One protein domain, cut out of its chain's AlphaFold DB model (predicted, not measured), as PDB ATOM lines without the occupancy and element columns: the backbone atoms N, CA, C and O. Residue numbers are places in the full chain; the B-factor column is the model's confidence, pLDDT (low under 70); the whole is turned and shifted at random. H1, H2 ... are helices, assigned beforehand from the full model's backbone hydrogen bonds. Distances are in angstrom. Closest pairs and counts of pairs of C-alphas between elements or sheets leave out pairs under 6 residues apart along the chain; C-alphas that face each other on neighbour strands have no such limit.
ATOM      1  N   TRP A  48      52.615  42.964 139.472       52.31
ATOM      2  CA  TRP A  48      53.930  43.023 140.104       52.31
ATOM      3  C   TRP A  48      53.846  43.208 141.622       52.31
ATOM      4  O   TRP A  48      54.618  42.581 142.325       52.31
ATOM      5  N   ARG A  49      52.880  43.964 142.163       49.50
ATOM      6  CA  ARG A  49      52.682  44.133 143.617       49.50
ATOM      7  C   ARG A  49      52.217  42.830 144.271       49.50
ATOM      8  O   ARG A  49      52.595  42.536 145.397       49.50
ATOM      9  N   LYS A  50      51.447  41.989 143.567       51.97
ATOM     10  CA  LYS A  50      51.081  40.647 144.062       51.97
ATOM     11  C   LYS A  50      52.274  39.684 144.061       51.97
ATOM     12  O   LYS A  50      52.342  38.843 144.951       51.97
ATOM     13  N   THR A  51      53.195  39.813 143.104       53.34
ATOM     14  CA  THR A  51      54.421  38.994 142.995       53.34
ATOM     15  C   THR A  51      55.526  39.470 143.937       53.34
ATOM     16  O   THR A  51      56.165  38.652 144.583       53.34
ATOM     17  N   PHE A  52      55.673  40.784 144.082       48.59
ATOM     18  CA  PHE A  52      56.646  41.493 144.913       48.59
ATOM     19  C   PHE A  52      56.717  40.960 146.336       48.59
ATOM     20  O   PHE A  52      57.775  40.627 146.855       48.59
ATOM     21  N   PHE A  53      55.550  40.852 146.955       48.81
ATOM     22  CA  PHE A  53      55.448  40.359 148.310       48.81
ATOM     23  C   PHE A  53      55.360  38.829 148.343       48.81
ATOM     24  O   PHE A  53      55.635  38.261 149.383       48.81
ATOM     25  N   ARG A  54      55.028  38.122 147.251       44.22
ATOM     26  CA  ARG A  54      54.940  36.644 147.250       44.22
ATOM     27  C   ARG A  54      56.269  35.976 147.610       44.22
ATOM     28  O   ARG A  54      56.273  35.096 148.457       44.22
ATOM     29  N   ASP A  55      57.379  36.497 147.096       50.59
ATOM     30  CA  ASP A  55      58.735  35.999 147.395       50.59
ATOM     31  C   ASP A  55      59.242  36.397 148.804       50.59
ATOM     32  O   ASP A  55      60.346  36.036 149.225       50.59
ATOM     33  N   TRP A  56      58.445  37.184 149.532       48.78
ATOM     34  CA  TRP A  56      58.602  37.509 150.954       48.78
ATOM     35  C   TRP A  56      57.594  36.744 151.835       48.78
ATOM     36  O   TRP A  56      57.881  36.443 152.990       48.78
ATOM     37  N   ARG A  57      56.415  36.431 151.283       51.56
ATOM     38  CA  ARG A  57      55.205  35.908 151.938       51.56
ATOM     39  C   ARG A  57      55.246  34.429 152.302       51.56
ATOM     40  O   ARG A  57      54.387  34.025 153.074       51.56
ATOM     41  N   GLU A  58      56.170  33.624 151.773       48.16
ATOM     42  CA  GLU A  58      56.099  32.162 151.974       48.16
ATOM     43  C   GLU A  58      56.223  31.723 153.449       48.16
ATOM     44  O   GLU A  58      55.796  30.622 153.775       48.16
ATOM     45  N   GLU A  59      56.707  32.582 154.361       52.91
ATOM     46  CA  GLU A  59      56.901  32.214 155.779       52.91
ATOM     47  C   GLU A  59      56.499  33.296 156.811       52.91
ATOM     48  O   GLU A  59      56.753  33.137 158.007       52.91
ATOM     49  N   VAL A  60      55.884  34.414 156.402       56.69
ATOM     50  CA  VAL A  60      55.575  35.536 157.317       56.69
ATOM     51  C   VAL A  60      54.078  35.595 157.626       56.69
ATOM     52  O   VAL A  60      53.258  35.709 156.721       56.69
ATOM     53  N   HIS A  61      53.723  35.563 158.917       65.25
ATOM     54  CA  HIS A  61      52.340  35.708 159.392       65.25
ATOM     55  C   HIS A  61      51.680  36.967 158.798       65.25
ATOM     56  O   HIS A  61      52.281  38.043 158.816       65.25
ATOM     57  N   GLN A  62      50.439  36.845 158.319       72.12
ATOM     58  CA  GLN A  62      49.716  37.874 157.552       72.12
ATOM     59  C   GLN A  62      49.722  39.262 158.223       72.12
ATOM     60  O   GLN A  62      49.916  40.280 157.566       72.12
ATOM     61  N   THR A  63      49.623  39.298 159.551       69.94
ATOM     62  CA  THR A  63      49.684  40.522 160.370       69.94
ATOM     63  C   THR A  63      51.029  41.253 160.277       69.94
ATOM     64  O   THR A  63      51.063  42.472 160.150       69.94
ATOM     65  N   LYS A  64      52.154  40.523 160.290       64.94
ATOM     66  CA  LYS A  64      53.496  41.121 160.157       64.94
ATOM     67  C   LYS A  64      53.726  41.661 158.752       64.94
ATOM     68  O   LYS A  64      54.444  42.641 158.575       64.94
ATOM     69  N   GLN A  65      53.123  41.017 157.758       66.88
ATOM     70  CA  GLN A  65      53.175  41.494 156.386       66.88
ATOM     71  C   GLN A  65      52.433  42.828 156.245       66.88
ATOM     72  O   GLN A  65      52.973  43.755 155.658       66.88
ATOM     73  N   GLN A  66      51.242  42.949 156.833       73.00
ATOM     74  CA  GLN A  66      50.478  44.194 156.798       73.00
ATOM     75  C   GLN A  66      51.221  45.349 157.490       73.00
ATOM     76  O   GLN A  66      51.321  46.429 156.918       73.00
ATOM     77  N   GLN A  67      51.832  45.100 158.653       73.19
ATOM     78  CA  GLN A  67      52.657  46.096 159.349       73.19
ATOM     79  C   GLN A  67      53.855  46.567 158.509       73.19
ATOM     80  O   GLN A  67      54.176  47.753 158.490       73.19
ATOM     81  N   LEU A  68      54.516  45.645 157.799       74.69
ATOM     82  CA  LEU A  68      55.604  45.987 156.882       74.69
ATOM     83  C   LEU A  68      55.102  46.812 155.698       74.69
ATOM     84  O   LEU A  68      55.732  47.808 155.358       74.69
ATOM     85  N   ASP A  69      53.985  46.417 155.088       79.19
ATOM     86  CA  ASP A  69      53.399  47.110 153.938       79.19
ATOM     87  C   ASP A  69      52.977  48.541 154.316       79.19
ATOM     88  O   ASP A  69      53.252  49.479 153.565       79.19
ATOM     89  N   GLU A  70      52.363  48.721 155.488       81.62
ATOM     90  CA  GLU A  70      51.977  50.026 156.039       81.62
ATOM     91  C   GLU A  70      53.206  50.890 156.345       81.62
ATOM     92  O   GLU A  70      53.281  52.028 155.882       81.62
ATOM     93  N   GLY A  71      54.208  50.332 157.035       79.69
ATOM     94  CA  GLY A  71      55.452  51.037 157.355       79.69
ATOM     95  C   GLY A  71      56.227  51.468 156.108       79.69
ATOM     96  O   GLY A  71      56.583  52.631 155.971       79.69
ATOM     97  N   LEU A  72      56.419  50.564 155.143       83.44
ATOM     98  CA  LEU A  72      57.079  50.874 153.869       83.44
ATOM     99  C   LEU A  72      56.316  51.923 153.060       83.44
ATOM    100  O   LEU A  72      56.936  52.782 152.442       83.44
ATOM    101  N   THR A  73      54.983  51.853 153.045       83.19
ATOM    102  CA  THR A  73      54.157  52.843 152.341       83.19
ATOM    103  C   THR A  73      54.303  54.221 152.978       83.19
ATOM    104  O   THR A  73      54.416  55.205 152.250       83.19
ATOM    105  N   LYS A  74      54.340  54.282 154.314       85.88
ATOM    106  CA  LYS A  74      54.537  55.519 155.068       85.88
ATOM    107  C   LYS A  74      55.889  56.163 154.750       85.88
ATOM    108  O   LYS A  74      55.897  57.299 154.304       85.88
ATOM    109  N   GLU A  75      56.991  55.421 154.856       86.00
ATOM    110  CA  GLU A  75      58.344  55.931 154.558       86.00
ATOM    111  C   GLU A  75      58.462  56.427 153.109       86.00
ATOM    112  O   GLU A  75      58.993  57.500 152.841       86.00
ATOM    113  N   VAL A  76      57.912  55.674 152.147       87.50
ATOM    114  CA  VAL A  76      57.918  56.080 150.733       87.50
ATOM    115  C   VAL A  76      57.131  57.373 150.511       87.50
ATOM    116  O   VAL A  76      57.540  58.194 149.691       87.50
ATOM    117  N   ALA A  77      56.013  57.554 151.215       85.94
ATOM    118  CA  ALA A  77      55.186  58.748 151.105       85.94
ATOM    119  C   ALA A  77      55.807  59.961 151.816       85.94
ATOM    120  O   ALA A  77      55.805  61.049 151.245       85.94
ATOM    121  N   GLU A  78      56.341  59.778 153.025       89.00
ATOM    122  CA  GLU A  78      56.924  60.848 153.846       89.00
ATOM    123  C   GLU A  78      58.213  61.401 153.229       89.00
ATOM    124  O   GLU A  78      58.354  62.617 153.105       89.00
ATOM    125  N   ASP A  79      59.095  60.528 152.735       89.50
ATOM    126  CA  ASP A  79      60.366  60.925 152.112       89.50
ATOM    127  C   ASP A  79      60.259  61.136 150.589       89.50
ATOM    128  O   ASP A  79      61.264  61.357 149.907       89.50
ATOM    129  N   ASN A  80      59.044  61.056 150.028       90.12
ATOM    130  CA  ASN A  80      58.768  61.185 148.593       90.12
ATOM    131  C   ASN A  80      59.666  60.277 147.720       90.12
ATOM    132  O   ASN A  80      60.218  60.680 146.689       90.12
ATOM    133  N   LEU A  81      59.848  59.028 148.152       87.19
ATOM    134  CA  LEU A  81      60.683  58.053 147.459       87.19
ATOM    135  C   LEU A  81      59.944  57.484 146.243       87.19
ATOM    136  O   LEU A  81      58.731  57.287 146.233       87.19
ATOM    137  N   SER A  82      60.682  57.145 145.186       89.56
ATOM    138  CA  SER A  82      60.075  56.479 144.030       89.56
ATOM    139  C   SER A  82      59.616  55.065 144.397       89.56
ATOM    140  O   SER A  82      60.401  54.278 144.923       89.56
ATOM    141  N   LEU A  83      58.399  54.678 144.001       84.75
ATOM    142  CA  LEU A  83      57.914  53.292 144.118       84.75
ATOM    143  C   LEU A  83      58.822  52.275 143.401       84.75
ATOM    144  O   LEU A  83      58.850  51.103 143.774       84.75
ATOM    145  N   ASN A  84      59.614  52.718 142.418       86.19
ATOM    146  CA  ASN A  84      60.622  51.881 141.765       86.19
ATOM    147  C   ASN A  84      61.756  51.469 142.715       86.19
ATOM    148  O   ASN A  84      62.445  50.495 142.442       86.19
ATOM    149  N   LEU A  85      61.967  52.171 143.835       84.00
ATOM    150  CA  LEU A  85      62.918  51.755 144.867       84.00
ATOM    151  C   LEU A  85      62.540  50.387 145.428       84.00
ATOM    152  O   LEU A  85      63.413  49.535 145.602       84.00
ATOM    153  N   LEU A  86      61.239  50.173 145.645       81.88
ATOM    154  CA  LEU A  86      60.724  48.928 146.184       81.88
ATOM    155  C   LEU A  86      61.135  47.770 145.282       81.88
ATOM    156  O   LEU A  86      61.610  46.768 145.797       81.88
ATOM    157  N   THR A  87      61.036  47.903 143.955       81.25
ATOM    158  CA  THR A  87      61.336  46.826 142.989       81.25
ATOM    159  C   THR A  87      62.823  46.500 142.844       81.25
ATOM    160  O   THR A  87      63.173  45.522 142.180       81.25
ATOM    161  N   ARG A  88      63.728  47.261 143.473       82.88
ATOM    162  CA  ARG A  88      65.169  46.999 143.390       82.88
ATOM    163  C   ARG A  88      65.559  45.814 144.271       82.88
ATOM    164  O   ARG A  88      65.426  45.857 145.491       82.88
TER     165      ARG A  88
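Overview. This is residues 48 to 88 of the 401 residues of an uncharacterized protein of Daphnia pulex (UniProt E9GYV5). One long helix, H3, makes one side of an open, C-shaped frame, and the chain folds back from both of its ends: the two very short helices H1 and H2 come before it, and residues 79 to 88, with no named element, follow it. No two of the helices touch, and the corner at residues 58 to 64, of which 62 to 64 belong to H3, sticks out free of the rest. The printed part has 41 residues with three named helices in the order H1, H2, H3 and no named strand, and its class is all helix. It is only just compact, close to loose, with a radius of gyration of the C-alphas of 10.8 A, and its outline is elongated, spanning 30 by 19 by 12 A.

Along the chain. Start at C-alpha 48, at (53.930, 43.023, 140.104), where H1 begins; it covers residues 48 to 52 and measures 5.7 A from first to last C-alpha. After Phe 53 comes H2, residues 54 to 57, 4.8 A long. Go on past residues 58 to 61 and find C-alpha 62 at (49.716, 37.874, 157.552); from there H3 runs over residues 62 to 78, 24.4 A, to C-alpha 78 at (56.924, 60.848, 153.846). Beyond it, residues 83 to 85 are a short run of helix without a name.

Arrangement. Look first at H1 and H2, which meet only through their link, the one residue Phe 53. H2 and H3 are close but not clearly touching, with 1 pair of C-alphas within 8 A; look for it at Arg 57 and Gln 65, the closest C-alphas of the two, 7.4 A apart. The centres of H2 and H3 are 14.4 A apart. H1 and H3 are apart. In the backbones of H1 and H3 every O i to N i+4 pair is within hydrogen-bond range. H2, with 4 residues, is too short for such a pair, but its one O i to N i+3 pair, the O of Arg 54 and the N of Arg 57, is within range.

Size, cuts and confidence. The two C-alphas farthest apart are those of Glu 59 and Asn 80, 29.9 A, while the C-alphas of Trp 48 and Arg 88, the first and last printed residues, are 12.4 A apart. The printed part has no cut, and the links H1 to H2 and H2 to H3 are both tight. In the B-factor column the mean pLDDT of the printed part is 71.1; look for the values under 70 at residues 48 to 61 and 63 to 65. H1 has a mean of 51 and H2 of 49, against 79 for H3.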